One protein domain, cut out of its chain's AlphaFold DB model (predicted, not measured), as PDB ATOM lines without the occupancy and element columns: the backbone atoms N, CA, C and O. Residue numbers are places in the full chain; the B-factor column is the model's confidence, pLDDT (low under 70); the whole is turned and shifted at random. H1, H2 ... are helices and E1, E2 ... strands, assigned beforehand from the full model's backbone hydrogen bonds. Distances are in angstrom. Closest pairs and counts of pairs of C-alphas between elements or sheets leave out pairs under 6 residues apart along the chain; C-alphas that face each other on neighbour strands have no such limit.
ATOM      1  N   ALA A  24      -8.288 -69.498 -22.316       75.81
ATOM      2  CA  ALA A  24      -6.959 -69.118 -22.812       75.81
ATOM      3  C   ALA A  24      -6.591 -69.790 -24.152       75.81
ATOM      4  O   ALA A  24      -6.116 -69.105 -25.056       75.81
ATOM      5  N   ASP A  25      -6.891 -71.081 -24.317       78.06
ATOM      6  CA  ASP A  25      -6.611 -71.814 -25.560       78.06
ATOM      7  C   ASP A  25      -7.572 -71.412 -26.689       78.06
ATOM      8  O   ASP A  25      -7.165 -71.252 -27.838       78.06
ATOM      9  N   GLU A  26      -8.839 -71.140 -26.370       82.25
ATOM     10  CA  GLU A  26      -9.810 -70.610 -27.334       82.25
ATOM     11  C   GLU A  26      -9.446 -69.192 -27.808       82.25
ATOM     12  O   GLU A  26      -9.720 -68.828 -28.952       82.25
ATOM     13  N   GLN A  27      -8.781 -68.387 -26.971       86.31
ATOM     14  CA  GLN A  27      -8.300 -67.056 -27.360       86.31
ATOM     15  C   GLN A  27      -7.224 -67.119 -28.447       86.31
ATOM     16  O   GLN A  27      -7.141 -66.182 -29.245       86.31
ATOM     17  N   LEU A  28      -6.438 -68.202 -28.509       87.31
ATOM     18  CA  LEU A  28      -5.430 -68.415 -29.554       87.31
ATOM     19  C   LEU A  28      -6.080 -68.633 -30.922       87.31
ATOM     20  O   LEU A  28      -5.563 -68.194 -31.944       87.31
ATOM     21  N   VAL A  29      -7.249 -69.274 -30.938       90.69
ATOM     22  CA  VAL A  29      -7.946 -69.694 -32.161       90.69
ATOM     23  C   VAL A  29      -9.184 -68.854 -32.473       90.69
ATOM     24  O   VAL A  29      -9.913 -69.158 -33.411       90.69
ATOM     25  N   LYS A  30      -9.428 -67.765 -31.743       89.69
ATOM     26  CA  LYS A  30     -10.651 -66.952 -31.879       89.69
ATOM     27  C   LYS A  30     -10.899 -66.328 -33.250       89.69
ATOM     28  O   LYS A  30     -12.015 -65.912 -33.542       89.69
ATOM     29  N   ARG A  31      -9.845 -66.177 -34.052       89.12
ATOM     30  CA  ARG A  31      -9.907 -65.619 -35.410       89.12
ATOM     31  C   ARG A  31     -10.022 -66.705 -36.485       89.12
ATOM     32  O   ARG A  31     -10.004 -66.364 -37.662       89.12
ATOM     33  N   SER A  32     -10.170 -67.968 -36.079       91.50
ATOM     34  CA  SER A  32     -10.341 -69.083 -37.003       91.50
ATOM     35  C   SER A  32     -11.639 -68.952 -37.791       91.50
ATOM     36  O   SER A  32     -12.658 -68.478 -37.276       91.50
ATOM     37  N   ASP A  33     -11.618 -69.463 -39.014       90.31
ATOM     38  CA  ASP A  33     -12.831 -69.658 -39.794       90.31
ATOM     39  C   ASP A  33     -13.773 -70.621 -39.065       90.31
ATOM     40  O   ASP A  33     -13.336 -71.610 -38.479       90.31
ATOM     41  N   ASP A  34     -15.074 -70.329 -39.088       91.56
ATOM     42  CA  ASP A  34     -16.111 -71.107 -38.398       91.56
ATOM     43  C   ASP A  34     -15.876 -71.289 -36.884       91.56
ATOM     44  O   ASP A  34     -16.351 -72.257 -36.280       91.56
ATOM     45  N   PHE A  35     -15.172 -70.357 -36.225       90.00
ATOM     46  CA  PHE A  35     -14.934 -70.417 -34.776       90.00
ATOM     47  C   PHE A  35     -16.241 -70.520 -33.968       90.00
ATOM     48  O   PHE A  35     -16.314 -71.254 -32.987       90.00
ATOM     49  N   ASN A  36     -17.318 -69.870 -34.414       88.81
ATOM     50  CA  ASN A  36     -18.649 -69.995 -33.808       88.81
ATOM     51  C   ASN A  36     -19.199 -71.436 -33.791       88.81
ATOM     52  O   ASN A  36     -20.033 -71.744 -32.944       88.81
ATOM     53  N   VAL A  37     -18.755 -72.296 -34.710       91.38
ATOM     54  CA  VAL A  37     -19.167 -73.702 -34.804       91.38
ATOM     55  C   VAL A  37     -18.171 -74.614 -34.087       91.38
ATOM     56  O   VAL A  37     -18.589 -75.495 -33.340       91.38
ATOM     57  N   TYR A  38     -16.867 -74.384 -34.276       93.19
ATOM     58  CA  TYR A  38     -15.813 -75.327 -33.881       93.19
ATOM     59  C   TYR A  38     -14.855 -74.823 -32.786       93.19
ATOM     60  O   TYR A  38     -13.794 -75.413 -32.602       93.19
ATOM     61  N   HIS A  39     -15.184 -73.752 -32.049       90.25
ATOM     62  CA  HIS A  39     -14.327 -73.175 -30.992       90.25
ATOM     63  C   HIS A  39     -13.672 -74.215 -30.063       90.25
ATOM     64  O   HIS A  39     -12.450 -74.204 -29.906       90.25
ATOM     65  N   ALA A  40     -14.449 -75.151 -29.509       90.75
ATOM     66  CA  ALA A  40     -13.945 -76.174 -28.592       90.75
ATOM     67  C   ALA A  40     -12.984 -77.168 -29.277       90.75
ATOM     68  O   ALA A  40     -11.946 -77.545 -28.724       90.75
ATOM     69  N   GLN A  41     -13.301 -77.577 -30.508       93.81
ATOM     70  CA  GLN A  41     -12.465 -78.482 -31.295       93.81
ATOM     71  C   GLN A  41     -11.171 -77.800 -31.733       93.81
ATOM     72  O   GLN A  41     -10.107 -78.412 -31.664       93.81
ATOM     73  N   PHE A  42     -11.228 -76.524 -32.117       93.88
ATOM     74  CA  PHE A  42     -10.040 -75.740 -32.435       93.88
ATOM     75  C   PHE A  42      -9.142 -75.540 -31.222       93.88
ATOM     76  O   PHE A  42      -7.936 -75.716 -31.352       93.88
ATOM     77  N   ALA A  43      -9.699 -75.240 -30.048       92.06
ATOM     78  CA  ALA A  43      -8.908 -75.153 -28.823       92.06
ATOM     79  C   ALA A  43      -8.202 -76.482 -28.524       92.06
ATOM     80  O   ALA A  43      -7.002 -76.501 -28.262       92.06
ATOM     81  N   THR A  44      -8.910 -77.605 -28.678       92.94
ATOM     82  CA  THR A  44      -8.336 -78.948 -28.499       92.94
ATOM     83  C   THR A  44      -7.214 -79.232 -29.504       92.94
ATOM     84  O   THR A  44      -6.148 -79.723 -29.130       92.94
ATOM     85  N   LEU A  45      -7.421 -78.906 -30.782       93.94
ATOM     86  CA  LEU A  45      -6.418 -79.076 -31.837       93.94
ATOM     87  C   LEU A  45      -5.193 -78.187 -31.611       93.94
ATOM     88  O   LEU A  45      -4.069 -78.662 -31.751       93.94
ATOM     89  N   ALA A  46      -5.389 -76.920 -31.240       92.31
ATOM     90  CA  ALA A  46      -4.300 -75.996 -30.950       92.31
ATOM     91  C   ALA A  46      -3.484 -76.462 -29.743       92.31
ATOM     92  O   ALA A  46      -2.260 -76.549 -29.833       92.31
ATOM     93  N   HIS A  47      -4.155 -76.860 -28.659       91.12
ATOM     94  CA  HIS A  47      -3.503 -77.417 -27.478       91.12
ATOM     95  C   HIS A  47      -2.660 -78.649 -27.825       91.12
ATOM     96  O   HIS A  47      -1.500 -78.748 -27.422       91.12
ATOM     97  N   LYS A  48      -3.207 -79.566 -28.634       91.56
ATOM     98  CA  LYS A  48      -2.480 -80.744 -29.114       91.56
ATOM     99  C   LYS A  48      -1.248 -80.362 -29.936       91.56
ATOM    100  O   LYS A  48      -0.163 -80.850 -29.657       91.56
ATOM    101  N   LEU A  49      -1.388 -79.456 -30.902       91.56
ATOM    102  CA  LEU A  49      -0.276 -79.021 -31.751       91.56
ATOM    103  C   LEU A  49       0.841 -78.319 -30.964       91.56
ATOM    104  O   LEU A  49       2.013 -78.478 -31.306       91.56
ATOM    105  N   ILE A  50       0.488 -77.573 -29.914       90.31
ATOM    106  CA  ILE A  50       1.453 -76.938 -29.007       90.31
ATOM    107  C   ILE A  50       2.156 -77.985 -28.141       90.31
ATOM    108  O   ILE A  50       3.377 -77.963 -28.015       90.31
ATOM    109  N   THR A  51       1.398 -78.932 -27.587       89.69
ATOM    110  CA  THR A  51       1.934 -79.996 -26.723       89.69
ATOM    111  C   THR A  51       2.847 -80.949 -27.496       89.69
ATOM    112  O   THR A  51       3.892 -81.349 -26.990       89.69
ATOM    113  N   ASP A  52       2.502 -81.243 -28.750       88.94
ATOM    114  CA  ASP A  52       3.312 -82.038 -29.679       88.94
ATOM    115  C   ASP A  52       4.556 -81.271 -30.184       88.94
ATOM    116  O   ASP A  52       5.352 -81.816 -30.948       88.94
ATOM    117  N   GLY A  53       4.725 -79.994 -29.808       88.19
ATOM    118  CA  GLY A  53       5.845 -79.143 -30.225       88.19
ATOM    119  C   GLY A  53       5.826 -78.759 -31.707       88.19
ATOM    120  O   GLY A  53       6.832 -78.289 -32.235       88.19
ATOM    121  N   ARG A  54       4.698 -78.967 -32.396       89.50
ATOM    122  CA  ARG A  54       4.531 -78.662 -33.828       89.50
ATOM    123  C   ARG A  54       4.221 -77.191 -34.082       89.50
ATOM    124  O   ARG A  54       4.523 -76.690 -35.160       89.50
ATOM    125  N   CYS A  55       3.599 -76.532 -33.111       90.56
ATOM    126  CA  CYS A  55       3.219 -75.126 -33.159       90.56
ATOM    127  C   CYS A  55       3.533 -74.445 -31.829       90.56
ATOM    128  O   CYS A  55       3.629 -75.087 -30.788       90.56
ATOM    129  N   THR A  56       3.622 -73.123 -31.846       90.19
ATOM    130  CA  THR A  56       3.680 -72.287 -30.647       90.19
ATOM    131  C   THR A  56       2.406 -71.456 -30.518       90.19
ATOM    132  O   THR A  56       1.689 -71.229 -31.491       90.19
ATOM    133  N   ALA A  57       2.126 -70.938 -29.322       87.56
ATOM    134  CA  ALA A  57       1.026 -69.989 -29.131       87.56
ATOM    135  C   ALA A  57       1.181 -68.713 -29.994       87.56
ATOM    136  O   ALA A  57       0.178 -68.114 -30.395       87.56
ATOM    137  N   SER A  58       2.423 -68.317 -30.315       87.81
ATOM    138  CA  SER A  58       2.688 -67.192 -31.222       87.81
ATOM    139  C   SER A  58       2.218 -67.504 -32.635       87.81
ATOM    140  O   SER A  58       1.520 -66.683 -33.213       87.81
ATOM    141  N   ASP A  59       2.476 -68.715 -33.149       89.25
ATOM    142  CA  ASP A  59       2.040 -69.108 -34.496       89.25
ATOM    143  C   ASP A  59       0.521 -68.945 -34.673       89.25
ATOM    144  O   ASP A  59       0.060 -68.419 -35.687       89.25
ATOM    145  N   PHE A  60      -0.272 -69.326 -33.666       88.94
ATOM    146  CA  PHE A  60      -1.725 -69.130 -33.692       88.94
ATOM    147  C   PHE A  60      -2.121 -67.654 -33.629       88.94
ATOM    148  O   PHE A  60      -3.048 -67.235 -34.323       88.94
ATOM    149  N   THR A  61      -1.412 -66.855 -32.834       85.69
ATOM    150  CA  THR A  61      -1.683 -65.419 -32.691       85.69
ATOM    151  C   THR A  61      -1.351 -64.653 -33.975       85.69
ATOM    152  O   THR A  61      -2.135 -63.798 -34.393       85.69
ATOM    153  N   ASP A  62      -0.237 -65.000 -34.620       84.69
ATOM    154  CA  ASP A  62       0.282 -64.351 -35.823       84.69
ATOM    155  C   ASP A  62      -0.551 -64.703 -37.062       84.69
ATOM    156  O   ASP A  62      -0.895 -63.825 -37.854       84.69
ATOM    157  N   ASN A  63      -0.947 -65.973 -37.202       81.81
ATOM    158  CA  ASN A  63      -1.785 -66.429 -38.318       81.81
ATOM    159  C   ASN A  63      -3.286 -66.214 -38.078       81.81
ATOM    160  O   ASN A  63      -4.075 -66.279 -39.017       81.81
ATOM    161  N   GLY A  64      -3.696 -65.955 -36.835       83.75
ATOM    162  CA  GLY A  64      -5.102 -65.803 -36.475       83.75
ATOM    163  C   GLY A  64      -5.869 -67.126 -36.399       83.75
ATOM    164  O   GLY A  64      -7.077 -67.135 -36.613       83.75
ATOM    165  N   GLY A  65      -5.210 -68.233 -36.061       91.06
ATOM    166  CA  GLY A  65      -5.864 -69.529 -35.879       91.06
ATOM    167  C   GLY A  65      -5.951 -70.379 -37.149       91.06
ATOM    168  O   GLY A  65      -5.025 -70.420 -37.957       91.06
ATOM    169  N   PHE A  66      -7.053 -71.115 -37.285       94.44
ATOM    170  CA  PHE A  66      -7.288 -72.070 -38.363       94.44
ATOM    171  C   PHE A  66      -8.053 -71.437 -39.527       94.44
ATOM    172  O   PHE A  66      -9.120 -70.855 -39.350       94.44
ATOM    173  N   THR A  67      -7.537 -71.599 -40.741       93.38
ATOM    174  CA  THR A  67      -8.157 -71.133 -41.987       93.38
ATOM    175  C   THR A  67      -8.818 -72.291 -42.725       93.38
ATOM    176  O   THR A  67      -8.242 -73.375 -42.840       93.38
ATOM    177  N   LYS A  68     -10.019 -72.087 -43.262       93.50
ATOM    178  CA  LYS A  68     -10.766 -73.101 -44.007       93.50
ATOM    179  C   LYS A  68     -10.031 -73.488 -45.291       93.50
ATOM    180  O   LYS A  68      -9.597 -72.643 -46.075       93.50
ATOM    181  N   SER A  69      -9.919 -74.790 -45.553       90.81
ATOM    182  CA  SER A  69      -9.329 -75.273 -46.803       90.81
ATOM    183  C   SER A  69     -10.275 -75.057 -47.988       90.81
ATOM    184  O   SER A  69     -11.355 -75.643 -48.047       90.81
ATOM    185  N   ALA A  70      -9.841 -74.282 -48.987       86.81
ATOM    186  CA  ALA A  70     -10.611 -74.042 -50.213       86.81
ATOM    187  C   ALA A  70     -10.759 -75.290 -51.108       86.81
ATOM    188  O   ALA A  70     -11.691 -75.366 -51.907       86.81
ATOM    189  N   ASN A  71      -9.855 -76.267 -50.961       85.25
ATOM    190  CA  ASN A  71      -9.807 -77.480 -51.787       85.25
ATOM    191  C   ASN A  71     -10.611 -78.653 -51.198       85.25
ATOM    192  O   ASN A  71     -10.712 -79.692 -51.840       85.25
ATOM    193  N   ARG A  72     -11.137 -78.517 -49.972       83.69
ATOM    194  CA  ARG A  72     -11.889 -79.555 -49.243       83.69
ATOM    195  C   ARG A  72     -13.167 -78.948 -48.668       83.69
ATOM    196  O   ARG A  72     -13.311 -78.807 -47.458       83.69
ATOM    197  N   GLN A  73     -14.046 -78.475 -49.552       76.38
ATOM    198  CA  GLN A  73     -15.253 -77.732 -49.161       76.38
ATOM    199  C   GLN A  73     -16.339 -78.641 -48.570       76.38
ATOM    200  O   GLN A  73     -17.141 -78.192 -47.759       76.38
ATOM    201  N   ASP A  74     -16.330 -79.915 -48.950       85.12
ATOM    202  CA  ASP A  74     -17.224 -80.977 -48.492       85.12
ATOM    203  C   ASP A  74     -16.893 -81.492 -47.084       85.12
ATOM    204  O   ASP A  74     -17.723 -82.145 -46.456       85.12
ATOM    205  N   ALA A  75     -15.710 -81.159 -46.558       87.81
ATOM    206  CA  ALA A  75     -15.260 -81.585 -45.241       87.81
ATOM    207  C   ALA A  75     -14.901 -80.385 -44.342       87.81
ATOM    208  O   ALA A  75     -14.456 -79.339 -44.823       87.81
ATOM    209  N   PRO A  76     -15.041 -80.494 -43.010       92.06
ATOM    210  CA  PRO A  76     -14.603 -79.486 -42.044       92.06
ATOM    211  C   PRO A  76     -13.077 -79.509 -41.863       92.06
ATOM    212  O   PRO A  76     -12.569 -79.667 -40.756       92.06
ATOM    213  N   VAL A  77     -12.344 -79.365 -42.972       94.56
ATOM    214  CA  VAL A  77     -10.881 -79.332 -42.992       94.56
ATOM    215  C   VAL A  77     -10.380 -77.895 -43.014       94.56
ATOM    216  O   VAL A  77     -10.787 -77.075 -43.844       94.56
ATOM    217  N   TYR A  78      -9.453 -77.621 -42.110       94.62
ATOM    218  CA  TYR A  78      -8.820 -76.334 -41.893       94.62
ATOM    219  C   TYR A  78      -7.304 -76.504 -41.906       94.62
ATOM    220  O   TYR A  78      -6.790 -77.623 -41.906       94.62
ATOM    221  N   PHE A  79      -6.574 -75.401 -41.941       93.69
ATOM    222  CA  PHE A  79      -5.126 -75.412 -41.851       93.69
ATOM    223  C   PHE A  79      -4.596 -74.244 -41.028       93.69
ATOM    224  O   PHE A  79      -5.244 -73.208 -40.917       93.69
ATOM    225  N   VAL A  80      -3.391 -74.406 -40.498       92.19
ATOM    226  CA  VAL A  80      -2.620 -73.353 -39.826       92.19
ATOM    227  C   VAL A  80      -1.173 -73.417 -40.305       92.19
ATOM    228  O   VAL A  80      -0.709 -74.473 -40.743       92.19
ATOM    229  N   TYR A  81      -0.468 -72.292 -40.257       90.88
ATOM    230  CA  TYR A  81       0.970 -72.246 -40.495       90.88
ATOM    231  C   TYR A  81       1.709 -72.202 -39.163       90.88
ATOM    232  O   TYR A  81       1.438 -71.329 -38.343       90.88
ATOM    233  N   CYS A  82       2.651 -73.118 -38.961       88.38
ATOM    234  CA  CYS A  82       3.474 -73.169 -37.758       88.38
ATOM    235  C   CYS A  82       4.954 -73.240 -38.131       88.38
ATOM    236  O   CYS A  82       5.354 -74.103 -38.912       88.38
ATOM    237  N   GLY A  83       5.768 -72.324 -37.601       82.00
ATOM    238  CA  GLY A  83       7.179 -72.201 -37.989       82.00
ATOM    239  C   GLY A  83       7.407 -71.406 -39.284       82.00
ATOM    240  O   GLY A  83       8.422 -71.594 -39.955       82.00
ATOM    241  N   GLY A  84       6.474 -70.514 -39.643       77.88
ATOM    242  CA  GLY A  84       6.583 -69.576 -40.771       77.88
ATOM    243  C   GLY A  84       5.606 -69.828 -41.930       77.88
ATOM    244  O   GLY A  84       4.904 -70.831 -41.981       77.88
ATOM    245  N   MET A  85       5.560 -68.910 -42.903       70.50
ATOM    246  CA  MET A  85       4.621 -68.954 -44.042       70.50
ATOM    247  C   MET A  85       5.156 -69.772 -45.234       70.50
ATOM    248  O   MET A  85       5.284 -69.264 -46.347       70.50
ATOM    249  N   THR A  86       5.500 -71.044 -45.018       76.69
ATOM    250  CA  THR A  86       5.926 -71.958 -46.100       76.69
ATOM    251  C   THR A  86       4.934 -73.106 -46.288       76.69
ATOM    252  O   THR A  86       4.175 -73.435 -45.380       76.69
ATOM    253  N   GLN A  87       4.928 -73.760 -47.459       73.06
ATOM    254  CA  GLN A  87       4.068 -74.937 -47.681       73.06
ATOM    255  C   GLN A  87       4.378 -76.088 -46.713       73.06
ATOM    256  O   GLN A  87       3.456 -76.784 -46.304       73.06
ATOM    257  N   ALA A  88       5.642 -76.261 -46.315       79.25
ATOM    258  CA  ALA A  88       6.049 -77.292 -45.359       79.25
ATOM    259  C   ALA A  88       5.582 -76.998 -43.920       79.25
ATOM    260  O   ALA A  88       5.398 -77.921 -43.135       79.25
ATOM    261  N   ALA A  89       5.360 -75.723 -43.594       84.50
ATOM    262  CA  ALA A  89       4.843 -75.270 -42.304       84.50
ATOM    263  C   ALA A  89       3.310 -75.360 -42.198       84.50
ATOM    264  O   ALA A  89       2.739 -75.064 -41.149       84.50
ATOM    265  N   LYS A  90       2.627 -75.740 -43.286       90.38
ATOM    266  CA  LYS A  90       1.170 -75.838 -43.335       90.38
ATOM    267  C   LYS A  90       0.711 -77.167 -42.745       90.38
ATOM    268  O   LYS A  90       1.004 -78.227 -43.290       90.38
ATOM    269  N   ILE A  91      -0.058 -77.104 -41.667       91.88
ATOM    270  CA  ILE A  91      -0.635 -78.271 -40.999       91.88
ATOM    271  C   ILE A  91      -2.131 -78.287 -41.275       91.88
ATOM    272  O   ILE A  91      -2.802 -77.286 -41.032       91.88
ATOM    273  N   TYR A  92      -2.649 -79.409 -41.773       93.19
ATOM    274  CA  TYR A  92      -4.080 -79.596 -41.994       93.19
ATOM    275  C   TYR A  92      -4.713 -80.292 -40.792       93.19
ATOM    276  O   TYR A  92      -4.114 -81.157 -40.159       93.19
ATOM    277  N   VAL A  93      -5.933 -79.893 -40.459       94.06
ATOM    278  CA  VAL A  93      -6.711 -80.474 -39.368       94.06
ATOM    279  C   VAL A  93      -8.159 -80.636 -39.789       94.06
ATOM    280  O   VAL A  93      -8.696 -79.814 -40.531       94.06
ATOM    281  N   ASN A  94      -8.818 -81.662 -39.273       94.12
ATOM    282  CA  ASN A  94     -10.255 -81.830 -39.408       94.12
ATOM    283  C   ASN A  94     -10.925 -81.466 -38.077       94.12
ATOM    284  O   ASN A  94     -10.684 -82.108 -37.054       94.12
ATOM    285  N   ALA A  95     -11.758 -80.423 -38.091       92.81
ATOM    286  CA  ALA A  95     -12.402 -79.903 -36.887       92.81
ATOM    287  C   ALA A  95     -13.522 -80.811 -36.364       92.81
ATOM    288  O   ALA A  95     -13.809 -80.793 -35.173       92.81
ATOM    289  N   GLN A  96     -14.146 -81.629 -37.216       92.44
ATOM    290  CA  GLN A  96     -15.210 -82.541 -36.790       92.44
ATOM    291  C   GLN A  96     -14.654 -83.787 -36.106       92.44
ATOM    292  O   GLN A  96     -15.209 -84.227 -35.102       92.44
ATOM    293  N   THR A  97     -13.565 -84.349 -36.629       93.62
ATOM    294  CA  THR A  97     -12.924 -85.544 -36.056       93.62
ATOM    295  C   THR A  97     -11.827 -85.210 -35.047       93.62
ATOM    296  O   THR A  97     -11.358 -86.108 -34.356       93.62
ATOM    297  N   VAL A  98     -11.419 -83.938 -34.939       91.50
ATOM    298  CA  VAL A  98     -10.324 -83.474 -34.064       91.50
ATOM    299  C   VAL A  98      -9.014 -84.218 -34.379       91.50
ATOM    300  O   VAL A  98      -8.264 -84.648 -33.502       91.50
ATOM    301  N   THR A  99      -8.732 -84.392 -35.673       90.31
ATOM    302  CA  THR A  99      -7.538 -85.093 -36.175       90.31
ATOM    303  C   THR A  99      -6.622 -84.153 -36.946       90.31
ATOM    304  O   THR A  99      -7.090 -83.246 -37.631       90.31
ATOM    305  N   VAL A 100      -5.315 -84.395 -36.848       88.25
ATOM    306  CA  VAL A 100      -4.286 -83.700 -37.634       88.25
ATOM    307  C   VAL A 100      -3.921 -84.582 -38.826       88.25
ATOM    308  O   VAL A 100      -3.704 -85.778 -38.633       88.25
ATOM    309  N   GLU A 101      -3.884 -83.998 -40.019       82.12
ATOM    310  CA  GLU A 101      -3.555 -84.654 -41.294       82.12
ATOM    311  C   GLU A 101      -2.133 -84.319 -41.767       82.12
ATOM    312  O   GLU A 101      -1.641 -83.198 -41.481       82.12
TER     313      GLU A 101
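This is residues 24 to 101 of the 101 residues of an uncharacterized protein of Sphingomonas panacisoli (UniProt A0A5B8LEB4). A two-stranded hairpin, E1 and E2, has the long kinked helix H2 over one side and H3 near the end of E1; H1 packs on H2 and H3, away from the hairpin. The printed part has 78 residues, with H1, H2, H3, E1, E2 in that order, antiparallel sheet E1 - E2, mixed class. It is compact, radius of gyration of the C-alphas 10.9 A, spanning 29 by 28 by 19 A.

H1, residues 24 to 29, touches H2, residues 35 to 51, closest C-alphas Glu 26 and Ala 43, 4.9 A. H1 touches H3, residues 57 to 63, closest C-alphas Leu 28 and Phe 60, 5.6 A. E1, residues 77 to 81, and E2, residues 90 to 94, form a hairpin; N 78 and O 93, 2.8 A apart, are within hydrogen-bond range. Within that range are every O i to N i+4 pair in H3, 11 of 13 in H2 and 0 of 2 in H1, whose O i to N i+3 count is 3 of 3.

H1 begins at C-alpha 24 (-6.959, -69.118, -22.812). H2 measures 21.0 A; E2 ends at C-alpha 94 (-10.255, -81.830, -39.408).

The printed part has no cut; the link H3 to E1 is long. No printed residue is under 70 in pLDDT.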